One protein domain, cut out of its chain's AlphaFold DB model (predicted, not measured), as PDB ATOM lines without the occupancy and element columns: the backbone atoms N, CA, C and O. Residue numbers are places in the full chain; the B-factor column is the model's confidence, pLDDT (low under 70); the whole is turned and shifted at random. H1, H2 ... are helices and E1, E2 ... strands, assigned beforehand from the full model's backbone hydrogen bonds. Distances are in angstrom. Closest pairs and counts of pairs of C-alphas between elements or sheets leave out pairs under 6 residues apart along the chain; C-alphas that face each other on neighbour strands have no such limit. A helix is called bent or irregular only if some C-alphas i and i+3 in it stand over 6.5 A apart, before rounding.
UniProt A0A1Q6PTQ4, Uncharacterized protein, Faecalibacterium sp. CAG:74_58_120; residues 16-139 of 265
ATOM      1  N   ILE A  16     166.546  87.118 228.114       81.38
ATOM      2  CA  ILE A  16     165.404  88.010 227.802       81.38
ATOM      3  C   ILE A  16     164.846  88.704 229.057       81.38
ATOM      4  O   ILE A  16     164.539  89.897 229.039       81.38
ATOM      5  N   ALA A  17     164.729  87.965 230.163       85.31
ATOM      6  CA  ALA A  17     164.199  88.496 231.418       85.31
ATOM      7  C   ALA A  17     165.136  89.537 232.053       85.31
ATOM      8  O   ALA A  17     164.656  90.498 232.658       85.31
ATOM      9  N   SER A  18     166.456  89.375 231.898       87.25
ATOM     10  CA  SER A  18     167.431  90.348 232.398       87.25
ATOM     11  C   SER A  18     167.400  91.630 231.574       87.25
ATOM     12  O   SER A  18     167.305  92.696 232.174       87.25
ATOM     13  N   ILE A  19     167.341  91.540 230.236       94.06
ATOM     14  CA  ILE A  19     167.160  92.709 229.360       94.06
ATOM     15  C   ILE A  19     165.889  93.466 229.754       94.06
ATOM     16  O   ILE A  19     165.923  94.674 229.982       94.06
ATOM     17  N   GLN A  20     164.762  92.760 229.889       94.56
ATOM     18  CA  GLN A  20     163.495  93.394 230.239       94.56
ATOM     19  C   GLN A  20     163.530  94.036 231.632       94.56
ATOM     20  O   GLN A  20     162.994  95.128 231.812       94.56
ATOM     21  N   THR A  21     164.156  93.382 232.613       93.56
ATOM     22  CA  THR A  21     164.312  93.926 233.971       93.56
ATOM     23  C   THR A  21     165.182  95.176 233.960       93.56
ATOM     24  O   THR A  21     164.784  96.199 234.513       93.56
ATOM     25  N   PHE A  22     166.328  95.118 233.282       95.12
ATOM     26  CA  PHE A  22     167.231  96.247 233.103       95.12
ATOM     27  C   PHE A  22     166.502  97.446 232.481       95.12
ATOM     28  O   PHE A  22     166.442  98.510 233.092       95.12
ATOM     29  N   LEU A  23     165.861  97.257 231.323       96.19
ATOM     30  CA  LEU A  23     165.162  98.332 230.620       96.19
ATOM     31  C   LEU A  23     164.007  98.912 231.445       96.19
ATOM     32  O   LEU A  23     163.791 100.120 231.430       96.19
ATOM     33  N   ARG A  24     163.255  98.078 232.178       96.00
ATOM     34  CA  ARG A  24     162.171  98.559 233.053       96.00
ATOM     35  C   ARG A  24     162.705  99.421 234.187       96.00
ATOM     36  O   ARG A  24     162.100 100.445 234.484       96.00
ATOM     37  N   ASN A  25     163.816  99.016 234.795       94.31
ATOM     38  CA  ASN A  25     164.426  99.754 235.895       94.31
ATOM     39  C   ASN A  25     165.059 101.065 235.415       94.31
ATOM     40  O   ASN A  25     164.907 102.083 236.078       94.31
ATOM     41  N   ALA A  26     165.737 101.039 234.267       93.88
ATOM     42  CA  ALA A  26     166.412 102.205 233.703       93.88
ATOM     43  C   ALA A  26     165.433 103.221 233.103       93.88
ATOM     44  O   ALA A  26     165.585 104.423 233.290       93.88
ATOM     45  N   TYR A  27     164.425 102.737 232.375       94.56
ATOM     46  CA  TYR A  27     163.646 103.559 231.448       94.56
ATOM     47  C   TYR A  27     162.131 103.423 231.619       94.56
ATOM     48  O   TYR A  27     161.362 104.098 230.940       94.56
ATOM     49  N   GLY A  28     161.659 102.563 232.520       95.81
ATOM     50  CA  GLY A  28     160.236 102.326 232.734       95.81
ATOM     51  C   GLY A  28     159.595 101.386 231.706       95.81
ATOM     52  O   GLY A  28     160.121 101.086 230.632       95.81
ATOM     53  N   THR A  29     158.406 100.893 232.056       97.31
ATOM     54  CA  THR A  29     157.730  99.788 231.356       97.31
ATOM     55  C   THR A  29     157.446 100.054 229.877       97.31
ATOM     56  O   THR A  29     157.620  99.153 229.059       97.31
ATOM     57  N   ASN A  30     157.033 101.270 229.514       97.75
ATOM     58  CA  ASN A  30     156.651 101.587 228.133       97.75
ATOM     59  C   ASN A  30     157.859 101.559 227.185       97.75
ATOM     60  O   ASN A  30     157.798 100.948 226.114       97.75
ATOM     61  N   HIS A  31     158.968 102.170 227.604       96.94
ATOM     62  CA  HIS A  31     160.215 102.163 226.842       96.94
ATOM     63  C   HIS A  31     160.813 100.757 226.794       96.94
ATOM     64  O   HIS A  31     161.184 100.293 225.720       96.94
ATOM     65  N   ALA A  32     160.781 100.023 227.912       97.06
ATOM     66  CA  ALA A  32     161.212  98.631 227.940       97.06
ATOM     67  C   ALA A  32     160.454  97.761 226.933       97.06
ATOM     68  O   ALA A  32     161.073  97.046 226.155       97.06
ATOM     69  N   ASN A  33     159.122  97.843 226.893       97.56
ATOM     70  CA  ASN A  33     158.329  97.062 225.943       97.56
ATOM     71  C   ASN A  33     158.624  97.449 224.483       97.56
ATOM     72  O   ASN A  33     158.678  96.569 223.628       97.56
ATOM     73  N   SER A  34     158.856  98.737 224.210       97.81
ATOM     74  CA  SER A  34     159.192  99.225 222.866       97.81
ATOM     75  C   SER A  34     160.541  98.681 222.388       97.81
ATOM     76  O   SER A  34     160.622  98.089 221.315       97.81
ATOM     77  N   VAL A  35     161.584  98.798 223.215       97.50
ATOM     78  CA  VAL A  35     162.927  98.290 222.889       97.50
ATOM     79  C   VAL A  35     162.921  96.761 222.784       97.50
ATOM     80  O   VAL A  35     163.513  96.208 221.861       97.50
ATOM     81  N   MET A  36     162.185  96.060 223.654       96.69
ATOM     82  CA  MET A  36     162.014  94.605 223.549       96.69
ATOM     83  C   MET A  36     161.338  94.189 222.236       96.69
ATOM     84  O   MET A  36     161.744  93.195 221.639       96.69
ATOM     85  N   ALA A  37     160.337  94.938 221.761       96.25
ATOM     86  CA  ALA A  37     159.692  94.673 220.474       96.25
ATOM     87  C   ALA A  37     160.644  94.913 219.289       96.25
ATOM     88  O   ALA A  37     160.616  94.160 218.316       96.25
ATOM     89  N   MET A  38     161.531  95.910 219.377       96.62
ATOM     90  CA  MET A  38     162.591  96.103 218.380       96.62
ATOM     91  C   MET A  38     163.551  94.909 218.376       96.62
ATOM     92  O   MET A  38     163.747  94.293 217.331       96.62
ATOM     93  N   LEU A  39     164.051  94.496 219.547       95.44
ATOM     94  CA  LEU A  39     164.969  93.356 219.714       95.44
ATOM     95  C   LEU A  39     164.409  92.005 219.225       95.44
ATOM     96  O   LEU A  39     165.173  91.069 218.986       95.44
ATOM     97  N   GLN A  40     163.094  91.871 219.053       92.38
ATOM     98  CA  GLN A  40     162.499  90.682 218.431       92.38
ATOM     99  C   GLN A  40     162.751  90.615 216.919       92.38
ATOM    100  O   GLN A  40     162.819  89.516 216.370       92.38
ATOM    101  N   ASN A  41     162.917  91.769 216.268       92.19
ATOM    102  CA  ASN A  41     163.005  91.910 214.814       92.19
ATOM    103  C   ASN A  41     164.417  92.248 214.307       92.19
ATOM    104  O   ASN A  41     164.654  92.205 213.101       92.19
ATOM    105  N   VAL A  42     165.356  92.572 215.201       94.44
ATOM    106  CA  VAL A  42     166.761  92.814 214.835       94.44
ATOM    107  C   VAL A  42     167.453  91.534 214.339       94.44
ATOM    108  O   VAL A  42     167.022  90.419 214.668       94.44
ATOM    109  N   PRO A  43     168.574  91.653 213.602       94.88
ATOM    110  CA  PRO A  43     169.423  90.512 213.287       94.88
ATOM    111  C   PRO A  43     169.801  89.704 214.534       94.88
ATOM    112  O   PRO A  43     170.068  90.257 215.603       94.88
ATOM    113  N   THR A  44     169.862  88.375 214.394       93.25
ATOM    114  CA  THR A  44     170.067  87.455 215.532       93.25
ATOM    115  C   THR A  44     171.292  87.824 216.366       93.25
ATOM    116  O   THR A  44     171.233  87.761 217.590       93.25
ATOM    117  N   HIS A  45     172.380  88.265 215.736       93.00
ATOM    118  CA  HIS A  45     173.605  88.600 216.453       93.00
ATOM    119  C   HIS A  45     173.498  89.857 217.322       93.00
ATOM    120  O   HIS A  45     174.218  89.914 218.318       93.00
ATOM    121  N   ILE A  46     172.627  90.821 216.986       94.88
ATOM    122  CA  ILE A  46     172.326  91.993 217.829       94.88
ATOM    123  C   ILE A  46     171.558  91.534 219.062       94.88
ATOM    124  O   ILE A  46     171.940  91.852 220.186       94.88
ATOM    125  N   ARG A  47     170.516  90.716 218.868       94.25
ATOM    126  CA  ARG A  47     169.747  90.153 219.984       94.25
ATOM    127  C   ARG A  47     170.647  89.351 220.924       94.25
ATOM    128  O   ARG A  47     170.650  89.605 222.120       94.25
ATOM    129  N   GLU A  48     171.469  88.451 220.387       91.94
ATOM    130  CA  GLU A  48     172.431  87.666 221.173       91.94
ATOM    131  C   GLU A  48     173.436  88.543 221.931       91.94
ATOM    132  O   GLU A  48     173.887  88.174 223.007       91.94
ATOM    133  N   MET A  49     173.813  89.697 221.377       92.12
ATOM    134  CA  MET A  49     174.719  90.635 222.034       92.12
ATOM    135  C   MET A  49     174.065  91.261 223.270       92.12
ATOM    136  O   MET A  49     174.658  91.269 224.345       92.12
ATOM    137  N   TRP A  50     172.815  91.707 223.146       94.50
ATOM    138  CA  TRP A  50     172.030  92.178 224.289       94.50
ATOM    139  C   TRP A  50     171.829  91.076 225.329       94.50
ATOM    140  O   TRP A  50     172.003  91.303 226.521       94.50
ATOM    141  N   GLU A  51     171.521  89.863 224.881       92.81
ATOM    142  CA  GLU A  51     171.349  88.696 225.747       92.81
ATOM    143  C   GLU A  51     172.610  88.344 226.552       92.81
ATOM    144  O   GLU A  51     172.505  87.903 227.697       92.81
ATOM    145  N   GLU A  52     173.790  88.549 225.967       91.19
ATOM    146  CA  GLU A  52     175.090  88.267 226.581       91.19
ATOM    147  C   GLU A  52     175.530  89.363 227.564       91.19
ATOM    148  O   GLU A  52     176.093  89.062 228.620       91.19
ATOM    149  N   TYR A  53     175.264  90.634 227.244       92.88
ATOM    150  CA  TYR A  53     175.871  91.769 227.944       92.88
ATOM    151  C   TYR A  53     174.909  92.603 228.802       92.88
ATOM    152  O   TYR A  53     175.385  93.323 229.681       92.88
ATOM    153  N   ALA A  54     173.585  92.484 228.645       92.50
ATOM    154  CA  ALA A  54     172.628  93.364 229.333       92.50
ATOM    155  C   ALA A  54     172.659  93.281 230.865       92.50
ATOM    156  O   ALA A  54     172.319  94.247 231.541       92.50
ATOM    157  N   SER A  55     173.114  92.164 231.439       92.00
ATOM    158  CA  SER A  55     173.314  92.042 232.892       92.00
ATOM    159  C   SER A  55     174.406  92.971 233.441       92.00
ATOM    160  O   SER A  55     174.460  93.202 234.647       92.00
ATOM    161  N   GLN A  56     175.269  93.500 232.570       93.62
ATOM    162  CA  GLN A  56     176.352  94.428 232.900       93.62
ATOM    163  C   GLN A  56     176.024  95.873 232.501       93.62
ATOM    164  O   GLN A  56     176.807  96.776 232.803       93.62
ATOM    165  N   PHE A  57     174.891  96.098 231.827       95.50
ATOM    166  CA  PHE A  57     174.485  97.424 231.384       95.50
ATOM    167  C   PHE A  57     174.162  98.333 232.561       95.50
ATOM    168  O   PHE A  57     173.597  97.921 233.576       95.50
ATOM    169  N   ARG A  58     174.524  99.603 232.395       95.88
ATOM    170  CA  ARG A  58     174.222 100.679 233.331       95.88
ATOM    171  C   ARG A  58     173.662 101.857 232.556       95.88
ATOM    172  O   ARG A  58     174.005 102.072 231.393       95.88
ATOM    173  N   ALA A  59     172.738 102.550 233.200       94.94
ATOM    174  CA  ALA A  59     172.042 103.689 232.641       94.94
ATOM    175  C   ALA A  59     172.035 104.814 233.669       94.94
ATOM    176  O   ALA A  59     171.798 104.575 234.857       94.94
ATOM    177  N   THR A  60     172.235 106.028 233.183       91.94
ATOM    178  CA  THR A  60     172.062 107.271 233.919       91.94
ATOM    179  C   THR A  60     171.002 108.082 233.181       91.94
ATOM    180  O   THR A  60     171.173 108.417 232.009       91.94
ATOM    181  N   ASP A  61     169.877 108.354 233.844       79.62
ATOM    182  CA  ASP A  61     168.820 109.196 233.277       79.62
ATOM    183  C   ASP A  61     169.250 110.662 233.342       79.62
ATOM    184  O   ASP A  61     169.460 111.207 234.430       79.62
ATOM    185  N   MET A  62     169.385 111.276 232.170       80.88
ATOM    186  CA  MET A  62     169.771 112.677 232.043       80.88
ATOM    187  C   MET A  62     168.541 113.562 232.209       80.88
ATOM    188  O   MET A  62     167.526 113.382 231.527       80.88
ATOM    189  N   ARG A  63     168.614 114.548 233.107       69.62
ATOM    190  CA  ARG A  63     167.525 115.519 233.281       69.62
ATOM    191  C   ARG A  63     167.676 116.654 232.264       69.62
ATOM    192  O   ARG A  63     168.751 116.905 231.727       69.62
ATOM    193  N   GLY A  64     166.570 117.342 231.971       57.25
ATOM    194  CA  GLY A  64     166.549 118.407 230.963       57.25
ATOM    195  C   GLY A  64     167.614 119.483 231.217       57.25
ATOM    196  O   GLY A  64     167.668 120.040 232.312       57.25
ATOM    197  N   GLY A  65     168.428 119.772 230.196       56.00
ATOM    198  CA  GLY A  65     169.530 120.744 230.233       56.00
ATOM    199  C   GLY A  65     170.928 120.133 230.078       56.00
ATOM    200  O   GLY A  65     171.885 120.873 229.864       56.00
ATOM    201  N   GLU A  66     171.053 118.810 230.164       60.28
ATOM    202  CA  GLU A  66     172.314 118.099 229.946       60.28
ATOM    203  C   GLU A  66     172.598 117.906 228.435       60.28
ATOM    204  O   GLU A  66     171.675 117.881 227.619       60.28
ATOM    205  N   HIS A  67     173.883 117.839 228.050       64.69
ATOM    206  CA  HIS A  67     174.321 117.656 226.654       64.69
ATOM    207  C   HIS A  67     173.809 116.323 226.064       64.69
ATOM    208  O   HIS A  67     173.320 115.489 226.810       64.69
ATOM    209  N   GLY A  68     173.859 116.132 224.737       81.38
ATOM    210  CA  GLY A  68     173.295 114.948 224.056       81.38
ATOM    211  C   GLY A  68     173.733 113.597 224.649       81.38
ATOM    212  O   GLY A  68     174.682 113.549 225.420       81.38
ATOM    213  N   ALA A  69     173.036 112.510 224.302       92.19
ATOM    214  CA  ALA A  69     173.318 111.173 224.838       92.19
ATOM    215  C   ALA A  69     174.783 110.740 224.617       92.19
ATOM    216  O   ALA A  69     175.385 111.107 223.612       92.19
ATOM    217  N   TYR A  70     175.346 109.988 225.569       95.00
ATOM    218  CA  TYR A  70     176.703 109.445 225.475       95.00
ATOM    219  C   TYR A  70     176.912 108.224 226.380       95.00
ATOM    220  O   TYR A  70     176.378 108.126 227.486       95.00
ATOM    221  N   TYR A  71     177.794 107.320 225.971       96.75
ATOM    222  CA  TYR A  71     178.433 106.355 226.860       96.75
ATOM    223  C   TYR A  71     179.707 106.941 227.484       96.75
ATOM    224  O   TYR A  71     180.610 107.408 226.784       96.75
ATOM    225  N   ALA A  72     179.828 106.861 228.812       94.44
ATOM    226  CA  ALA A  72     181.028 107.276 229.533       94.44
ATOM    227  C   ALA A  72     181.824 106.064 230.035       94.44
ATOM    228  O   ALA A  72     181.407 105.397 230.977       94.44
ATOM    229  N   PRO A  73     183.042 105.807 229.519       92.62
ATOM    230  CA  PRO A  73     183.883 104.727 230.037       92.62
ATOM    231  C   PRO A  73     184.276 104.893 231.514       92.62
ATOM    232  O   PRO A  73     184.634 103.913 232.164       92.62
ATOM    233  N   MET A  74     184.266 106.127 232.038       91.12
ATOM    234  CA  MET A  74     184.749 106.447 233.386       91.12
ATOM    235  C   MET A  74     183.848 105.889 234.491       91.12
ATOM    236  O   MET A  74     184.360 105.294 235.442       91.12
ATOM    237  N   ASP A  75     182.533 106.058 234.357       93.00
ATOM    238  CA  ASP A  75     181.527 105.441 235.229       93.00
ATOM    239  C   ASP A  75     180.911 104.171 234.607       93.00
ATOM    240  O   ASP A  75     180.230 103.401 235.294       93.00
ATOM    241  N   ASP A  76     181.241 103.899 233.339       94.19
ATOM    242  CA  ASP A  76     180.810 102.752 232.542       94.19
ATOM    243  C   ASP A  76     179.274 102.648 232.556       94.19
ATOM    244  O   ASP A  76     178.688 101.623 232.901       94.19
ATOM    245  N   SER A  77     178.643 103.784 232.228       95.81
ATOM    246  CA  SER A  77     177.197 103.993 232.129       95.81
ATOM    247  C   SER A  77     176.823 104.713 230.832       95.81
ATOM    248  O   SER A  77     177.588 105.526 230.308       95.81
ATOM    249  N   VAL A  78     175.630 104.413 230.318       97.25
ATOM    250  CA  VAL A  78     174.996 105.157 229.222       97.25
ATOM    251  C   VAL A  78     174.151 106.282 229.807       97.25
ATOM    252  O   VAL A  78     173.213 106.031 230.564       97.25
ATOM    253  N   HIS A  79     174.465 107.511 229.426       95.31
ATOM    254  CA  HIS A  79     173.760 108.726 229.807       95.31
ATOM    255  C   HIS A  79     172.839 109.114 228.655       95.31
ATOM    256  O   HIS A  79     173.308 109.386 227.553       95.31
ATOM    257  N   LEU A  80     171.524 109.094 228.877       93.19
ATOM    258  CA  LEU A  80     170.569 109.559 227.871       93.19
ATOM    259  C   LEU A  80     169.275 110.090 228.489       93.19
ATOM    260  O   LEU A  80     168.870 109.674 229.573       93.19
ATOM    261  N   ASN A  81     168.592 110.964 227.749       93.12
ATOM    262  CA  ASN A  81     167.202 111.330 228.002       93.12
ATOM    263  C   ASN A  81     166.291 110.414 227.175       93.12
ATOM    264  O   ASN A  81     166.117 110.596 225.965       93.12
ATOM    265  N   ILE A  82     165.678 109.423 227.827       93.50
ATOM    266  CA  ILE A  82     164.915 108.391 227.113       93.50
ATOM    267  C   ILE A  82     163.704 108.947 226.362       93.50
ATOM    268  O   ILE A  82     163.321 108.399 225.332       93.50
ATOM    269  N   ARG A  83     163.107 110.053 226.823       92.56
ATOM    270  CA  ARG A  83     161.940 110.648 226.151       92.56
ATOM    271  C   ARG A  83     162.320 111.231 224.797       92.56
ATOM    272  O   ARG A  83     161.559 111.098 223.841       92.56
ATOM    273  N   GLU A  84     163.485 111.861 224.718       92.69
ATOM    274  CA  GLU A  84     164.012 112.416 223.471       92.69
ATOM    275  C   GLU A  84     164.461 111.300 222.531       92.69
ATOM    276  O   GLU A  84     164.021 111.258 221.381       92.69
ATOM    277  N   VAL A  85     165.224 110.335 223.050       94.06
ATOM    278  CA  VAL A  85     165.706 109.181 222.279       94.06
ATOM    279  C   VAL A  85     164.550 108.338 221.728       94.06
ATOM    280  O   VAL A  85     164.585 107.917 220.574       94.06
ATOM    281  N   ALA A  86     163.482 108.133 222.502       96.19
ATOM    282  CA  ALA A  86     162.297 107.403 222.052       96.19
ATOM    283  C   ALA A  86     161.524 108.126 220.937       96.19
ATOM    284  O   ALA A  86     160.824 107.478 220.162       96.19
ATOM    285  N   ARG A  87     161.621 109.457 220.854       95.56
ATOM    286  CA  ARG A  87     160.975 110.257 219.805       95.56
ATOM    287  C   ARG A  87     161.798 110.281 218.513       95.56
ATOM    288  O   ARG A  87     161.209 110.319 217.433       95.56
ATOM    289  N   GLY A  88     163.126 110.256 218.626       94.38
ATOM    290  CA  GLY A  88     164.037 110.521 217.514       94.38
ATOM    291  C   GLY A  88     163.974 111.979 217.043       94.38
ATOM    292  O   GLY A  88     163.306 112.829 217.647       94.38
ATOM    293  N   ASP A  89     164.667 112.271 215.944       93.12
ATOM    294  CA  ASP A  89     164.771 113.616 215.371       93.12
ATOM    295  C   ASP A  89     165.020 113.576 213.843       93.12
ATOM    296  O   ASP A  89     164.654 112.615 213.158       93.12
ATOM    297  N   SER A  90     165.556 114.653 213.261       92.88
ATOM    298  CA  SER A  90     165.834 114.745 211.820       92.88
ATOM    299  C   SER A  90     166.929 113.796 211.325       92.88
ATOM    300  O   SER A  90     166.971 113.526 210.124       92.88
ATOM    301  N   ILE A  91     167.792 113.306 212.215       93.75
ATOM    302  CA  ILE A  91     168.931 112.434 211.904       93.75
ATOM    303  C   ILE A  91     168.834 111.072 212.603       93.75
ATOM    304  O   ILE A  91     169.214 110.077 212.005       93.75
ATOM    305  N   HIS A  92     168.204 110.981 213.775       94.69
ATOM    306  CA  HIS A  92     168.050 109.731 214.518       94.69
ATOM    307  C   HIS A  92     166.646 109.133 214.369       94.69
ATOM    308  O   HIS A  92     165.622 109.816 214.495       94.69
ATOM    309  N   THR A  93     166.580 107.819 214.149       97.12
ATOM    310  CA  THR A  93     165.337 107.045 214.286       97.12
ATOM    311  C   THR A  93     164.929 106.912 215.761       97.12
ATOM    312  O   THR A  93     165.783 107.001 216.647       97.12
ATOM    313  N   PRO A  94     163.636 106.683 216.065       97.62
ATOM    314  CA  PRO A  94     163.200 106.322 217.412       97.62
ATOM    315  C   PRO A  94     164.051 105.194 218.007       97.62
ATOM    316  O   PRO A  94     164.184 104.132 217.404       97.62
ATOM    317  N   TYR A  95     164.612 105.432 219.193       97.88
ATOM    318  CA  TYR A  95     165.548 104.551 219.904       97.88
ATOM    319  C   TYR A  95     166.887 104.265 219.202       97.88
ATOM    320  O   TYR A  95     167.703 103.546 219.774       97.88
ATOM    321  N   GLY A  96     167.174 104.847 218.033       97.62
ATOM    322  CA  GLY A  96     168.451 104.657 217.331       97.62
ATOM    323  C   GLY A  96     169.651 105.042 218.198       97.62
ATOM    324  O   GLY A  96     170.558 104.235 218.390       97.62
ATOM    325  N   THR A  97     169.586 106.210 218.844       97.19
ATOM    326  CA  THR A  97     170.615 106.682 219.784       97.19
ATOM    327  C   THR A  97     170.802 105.739 220.976       97.19
ATOM    328  O   THR A  97     171.923 105.523 221.413       97.19
ATOM    329  N   LEU A  98     169.741 105.089 221.477       97.94
ATOM    330  CA  LEU A  98     169.879 104.097 222.554       97.94
ATOM    331  C   LEU A  98     170.755 102.925 222.096       97.94
ATOM    332  O   LEU A  98     171.648 102.504 222.828       97.94
ATOM    333  N   PHE A  99     170.528 102.405 220.889       98.38
ATOM    334  CA  PHE A  99     171.357 101.326 220.351       98.38
ATOM    335  C   PHE A  99     172.787 101.775 220.044       98.38
ATOM    336  O   PHE A  99     173.699 100.982 220.256       98.38
ATOM    337  N   HIS A 100     172.984 103.024 219.617       98.44
ATOM    338  CA  HIS A 100     174.310 103.615 219.423       98.44
ATOM    339  C   HIS A 100     175.104 103.620 220.745       98.44
ATOM    340  O   HIS A 100     176.161 102.993 220.839       98.44
ATOM    341  N   GLU A 101     174.546 104.194 221.818       98.31
ATOM    342  CA  GLU A 101     175.252 104.277 223.107       98.31
ATOM    343  C   GLU A 101     175.504 102.907 223.750       98.31
ATOM    344  O   GLU A 101     176.584 102.637 224.285       98.31
ATOM    345  N   TYR A 102     174.535 101.990 223.669       98.38
ATOM    346  CA  TYR A 102     174.760 100.611 224.116       98.38
ATOM    347  C   TYR A 102     175.711  99.840 223.195       98.38
ATOM    348  O   TYR A 102     176.363  98.896 223.654       98.38
ATOM    349  N   GLY A 103     175.852 100.252 221.934       98.38
ATOM    350  CA  GLY A 103     176.893  99.800 221.017       98.38
ATOM    351  C   GLY A 103     178.279 100.131 221.560       98.38
ATOM    352  O   GLY A 103     179.099  99.223 221.712       98.38
ATOM    353  N   HIS A 104     178.509 101.380 221.976       98.38
ATOM    354  CA  HIS A 104     179.740 101.759 222.671       98.38
ATOM    355  C   HIS A 104     179.956 100.955 223.953       98.38
ATOM    356  O   HIS A 104     181.014 100.353 224.123       98.38
ATOM    357  N   MET A 105     178.967 100.886 224.848       98.00
ATOM    358  CA  MET A 105     179.122 100.133 226.100       98.00
ATOM    359  C   MET A 105     179.498  98.668 225.838       98.00
ATOM    360  O   MET A 105     180.393  98.111 226.484       98.00
ATOM    361  N   THR A 106     178.853  98.050 224.851       97.56
ATOM    362  CA  THR A 106     179.126  96.662 224.482       97.56
ATOM    363  C   THR A 106     180.515  96.485 223.882       97.56
ATOM    364  O   THR A 106     181.192  95.512 224.204       97.56
ATOM    365  N   ASP A 107     180.996  97.440 223.091       98.00
ATOM    366  CA  ASP A 107     182.354  97.436 222.539       98.00
ATOM    367  C   ASP A 107     183.423  97.312 223.650       98.00
ATOM    368  O   ASP A 107     184.352  96.497 223.580       98.00
ATOM    369  N   TYR A 108     183.238  98.043 224.754       97.50
ATOM    370  CA  TYR A 108     184.097  97.952 225.943       97.50
ATOM    371  C   TYR A 108     183.871  96.660 226.742       97.50
ATOM    372  O   TYR A 108     184.815  96.099 227.306       97.50
ATOM    373  N   LEU A 109     182.635  96.162 226.830       96.31
ATOM    374  CA  LEU A 109     182.334  94.891 227.503       96.31
ATOM    375  C   LEU A 109     182.954  93.692 226.775       96.31
ATOM    376  O   LEU A 109     183.503  92.807 227.434       96.31
ATOM    377  N   ILE A 110     182.954  93.680 225.439       96.25
ATOM    378  CA  ILE A 110     183.613  92.636 224.647       96.25
ATOM    379  C   ILE A 110     185.118  92.641 224.941       96.25
ATOM    380  O   ILE A 110     185.678  91.591 225.274       96.25
ATOM    381  N   ALA A 111     185.771  93.807 224.906       95.69
ATOM    382  CA  ALA A 111     187.198  93.927 225.207       95.69
ATOM    383  C   ALA A 111     187.536  93.458 226.630       95.69
ATOM    384  O   ALA A 111     188.456  92.658 226.821       95.69
ATOM    385  N   ARG A 112     186.758  93.892 227.629       94.50
ATOM    386  CA  ARG A 112     186.920  93.450 229.022       94.50
ATOM    387  C   ARG A 112     186.733  91.954 229.169       94.50
ATOM    388  O   ARG A 112     187.538  91.309 229.837       94.50
ATOM    389  N   SER A 113     185.717  91.391 228.513       92.56
ATOM    390  CA  SER A 113     185.512  89.948 228.520       92.56
ATOM    391  C   SER A 113     186.779  89.262 228.014       92.56
ATOM    392  O   SER A 113     187.283  88.387 228.711       92.56
ATOM    393  N   ALA A 114     187.386  89.758 226.925       91.50
ATOM    394  CA  ALA A 114     188.649  89.316 226.323       91.50
ATOM    395  C   ALA A 114     189.925  89.574 227.162       91.50
ATOM    396  O   ALA A 114     191.030  89.355 226.662       91.50
ATOM    397  N   GLY A 115     189.795  90.001 228.422       92.12
ATOM    398  CA  GLY A 115     190.916  90.244 229.335       92.12
ATOM    399  C   GLY A 115     191.697  91.524 229.036       92.12
ATOM    400  O   GLY A 115     192.824  91.670 229.505       92.12
ATOM    401  N   GLN A 116     191.134  92.431 228.235       94.19
ATOM    402  CA  GLN A 116     191.777  93.691 227.870       94.19
ATOM    403  C   GLN A 116     191.538  94.770 228.930       94.19
ATOM    404  O   GLN A 116     190.660  94.655 229.789       94.19
ATOM    405  N   TYR A 117     192.337  95.836 228.862       90.25
ATOM    406  CA  TYR A 117     192.232  96.968 229.778       90.25
ATOM    407  C   TYR A 117     190.831  97.596 229.747       90.25
ATOM    408  O   TYR A 117     190.220  97.724 228.689       90.25
ATOM    409  N   ARG A 118     190.326  98.028 230.911       88.88
ATOM    410  CA  ARG A 118     188.926  98.467 231.070       88.88
ATOM    411  C   ARG A 118     188.515  99.661 230.206       88.88
ATOM    412  O   ARG A 118     187.326  99.854 229.996       88.88
ATOM    413  N   TYR A 119     189.480 100.453 229.738       91.44
ATOM    414  CA  TYR A 119     189.248 101.617 228.878       91.44
ATOM    415  C   TYR A 119     189.570 101.358 227.402       91.44
ATOM    416  O   TYR A 119     189.630 102.298 226.610       91.44
ATOM    417  N   SER A 120     189.780 100.100 227.025       94.50
ATOM    418  CA  SER A 120     189.928  99.705 225.633       94.50
ATOM    419  C   SER A 120     188.591  99.244 225.065       94.50
ATOM    420  O   SER A 120     187.862  98.490 225.706       94.50
ATOM    421  N   ALA A 121     188.304  99.668 223.841       96.69
ATOM    422  CA  ALA A 121     187.161  99.213 223.068       96.69
ATOM    423  C   ALA A 121     187.588  98.112 222.097       96.69
ATOM    424  O   ALA A 121     188.656  98.206 221.490       96.69
ATOM    425  N   TYR A 122     186.779  97.070 221.943       97.69
ATOM    426  CA  TYR A 122     187.103  95.908 221.119       97.69
ATOM    427  C   TYR A 122     187.364  96.288 219.656       97.69
ATOM    428  O   TYR A 122     188.322  95.791 219.062       97.69
ATOM    429  N   SER A 123     186.599  97.231 219.113       98.00
ATOM    430  CA  SER A 123     186.746  97.777 217.764       98.00
ATOM    431  C   SER A 123     188.116  98.395 217.497       98.00
ATOM    432  O   SER A 123     188.643  98.228 216.399       98.00
ATOM    433  N   ASP A 124     188.740  99.035 218.488       97.19
ATOM    434  CA  ASP A 124     190.084  99.615 218.366       97.19
ATOM    435  C   ASP A 124     191.206  98.577 218.480       97.19
ATOM    436  O   ASP A 124     192.333  98.812 218.027       97.19
ATOM    437  N   LEU A 125     190.911  97.418 219.071       97.25
ATOM    438  CA  LEU A 125     191.873  96.336 219.268       97.25
ATOM    439  C   LEU A 125     191.804  95.285 218.159       97.25
ATOM    440  O   LEU A 125     192.825  94.675 217.842       97.25
ATOM    441  N   PHE A 126     190.637  95.055 217.560       98.06
ATOM    442  CA  PHE A 126     190.406  93.960 216.620       98.06
ATOM    443  C   PHE A 126     191.271  94.065 215.359       98.06
ATOM    444  O   PHE A 126     191.289  95.099 214.693       98.06
ATOM    445  N   GLN A 127     191.984  92.991 215.016       97.94
ATOM    446  CA  GLN A 127     192.893  92.897 213.864       97.94
ATOM    447  C   GLN A 127     192.496  91.815 212.852       97.94
ATOM    448  O   GLN A 127     193.239  91.573 211.904       97.94
ATOM    449  N   GLY A 128     191.344  91.174 213.039       96.88
ATOM    450  CA  GLY A 128     190.896  90.046 212.231       96.88
ATOM    451  C   GLY A 128     190.706  88.790 213.071       96.88
ATOM    452  O   GLY A 128     190.635  88.839 214.301       96.88
ATOM    453  N   ILE A 129     190.611  87.659 212.382       95.88
ATOM    454  CA  ILE A 129     190.309  86.357 212.969       95.88
ATOM    455  C   ILE A 129     191.454  85.394 212.646       95.88
ATOM    456  O   ILE A 129     191.952  85.379 211.522       95.88
ATOM    457  N   ASP A 130     191.881  84.598 213.626       93.94
ATOM    458  CA  ASP A 130     192.860  83.533 213.412       93.94
ATOM    459  C   ASP A 130     192.249  82.303 212.708       93.94
ATOM    460  O   ASP A 130     191.040  82.205 212.484       93.94
ATOM    461  N   ALA A 131     193.086  81.315 212.383       93.25
ATOM    462  CA  ALA A 131     192.639  80.074 211.744       93.25
ATOM    463  C   ALA A 131     191.607  79.280 212.579       93.25
ATOM    464  O   ALA A 131     190.878  78.450 212.037       93.25
ATOM    465  N   GLY A 132     191.537  79.522 213.892       90.88
ATOM    466  CA  GLY A 132     190.602  78.887 214.819       90.88
ATOM    467  C   GLY A 132     189.279  79.638 214.990       90.88
ATOM    468  O   GLY A 132     188.411  79.169 215.732       90.88
ATOM    469  N   GLY A 133     189.098  80.780 214.324       90.38
ATOM    470  CA  GLY A 133     187.902  81.603 214.474       90.38
ATOM    471  C   GLY A 133     187.951  82.569 215.663       90.38
ATOM    472  O   GLY A 133     186.915  83.142 216.001       90.38
ATOM    473  N   LYS A 134     189.106  82.739 216.320       92.19
ATOM    474  CA  LYS A 134     189.266  83.633 217.478       92.19
ATOM    475  C   LYS A 134     189.736  85.023 217.047       92.19
ATOM    476  O   LYS A 134     190.474  85.140 216.068       92.19
ATOM    477  N   PRO A 135     189.350  86.082 217.776       95.50
ATOM    478  CA  PRO A 135     189.765  87.432 217.439       95.50
ATOM    479  C   PRO A 135     191.257  87.628 217.719       95.50
ATOM    480  O   PRO A 135     191.745  87.315 218.805       95.50
ATOM    481  N   ILE A 136     191.962  88.208 216.754       95.88
ATOM    482  CA  ILE A 136     193.324  88.707 216.932       95.88
ATOM    483  C   ILE A 136     193.206  90.124 217.484       95.88
ATOM    484  O   ILE A 136     192.631  90.995 216.832       95.88
ATOM    485  N   LEU A 137     193.735  90.358 218.683       96.00
ATOM    486  CA  LEU A 137     193.677  91.657 219.353       96.00
ATOM    487  C   LEU A 137     195.076  92.250 219.491       96.00
ATOM    488  O   LEU A 137     196.008  91.565 219.909       96.00
ATOM    489  N   ARG A 138     195.211  93.537 219.170       92.12
ATOM    490  CA  ARG A 138     196.391  94.338 219.528       92.12
ATOM    491  C   ARG A 138     196.113  95.166 220.778       92.12
ATOM    492  O   ARG A 138     194.958  95.394 221.104       92.12
ATOM    493  N   GLY A 139     197.157  95.676 221.429       87.31
ATOM    494  CA  GLY A 139     197.015  96.726 222.445       87.31
ATOM    495  C   GLY A 139     196.860  98.120 221.822       87.31
ATOM    496  O   GLY A 139     197.326  98.356 220.705       87.31
TER     497      GLY A 139
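What this domain is: This is residues 16 to 139 of the 265 residues of an uncharacterized protein of Faecalibacterium sp. CAG:74_58_120 (UniProt A0A1Q6PTQ4). One long helix, H5, runs through the middle and packs along one face of a small three-stranded sheet, E1, E3 and E2; H1 is on the same face by the edge strand E1, and H2 and H3 pack on H1. H4 packs near the first end of H5, while short H6 packs near its last end and leads into the hairpin E4 and E5, which makes one end of the longest axis. The 124 printed residues hold six named helices and five named strands in the order H1 H2 H3 E1 E2 E3 H4 H5 H6 E4 E5, class mixed, helices and strands; the larger sheet, order E1 E3 E2, is mixed, and E4 and E5 are antiparallel. The whole is compact, radius of gyration of the C-alphas 15.3 A, with spans of 46 by 31 by 28 A.

How they stand to each other: H1, residues 16 to 27, and H2, residues 29 to 41, form a helical hairpin at a steep tilt of 42 degrees, closest at the C-alphas of Leu 23 and Ala 32, 4.8 A. H3, residues 44 to 56, touches H1 with residues 50 to 55 alone, closest at the C-alphas of Ile 19 and Ala 54, 5.5 A. H3 is irregular: C-alphas 52 and 55 are 7.6 A apart. E1, residues 59 to 61, is parallel to E3, residues 77 to 80, with N 60 and O 78 within hydrogen-bond range at 2.8 A. E2, residues 70 to 72, forms a hairpin with E3, N 79 and O 70 being 2.8 A apart. H4, residues 82 to 87, touches H5, residues 96 to 113, closest at the C-alphas of Val 85 and Thr 97, 6.0 A. H1 and H5 are on one face of the sheet, two layers, helices and sheet; H5 has a height over the sheet of 8.9 A and runs along the strands, at 7 degrees to E2 on the local plane. H3 and H5 only just touch, with 3 pairs of C-alphas within 8 A, closest Tyr 53 and Thr 106, 6.8 A. H6, residues 122 to 125, touches H5, closest at the C-alphas of Ala 111 and Tyr 122, 4.5 A. E4, residues 126 to 129, and E5, residues 135 to 137, form a hairpin with N 127 and O 136 at 2.8 A; both are apart from H5. Every O i to N i+4 pair is within hydrogen-bond range in H1, H4 and H5, against 8 of 9 in H2 and 7 of 9 in H3; H6 is too short for such a pair.

Where its parts are: H1 begins at C-alpha 16, (165.404, 88.010, 227.802), and measures 16.1 A; H2 measures 19.1 A and H3 19.7 A. H5 measures 25.2 A, with C-alpha 96 at (168.451, 104.657, 217.331) and C-alpha 113 at (185.512, 89.948, 228.520). E5 ends at C-alpha 137, (193.677, 91.657, 219.353).

The domain as a whole: The C-alphas of Gly 65 and Ala 131, the two farthest apart, are 50.3 A apart. The printed part has no cut and no long link. Residues 40 to 45 stand free. Mean pLDDT of the printed part is 92.9, and residues 63 to 67 are under 70.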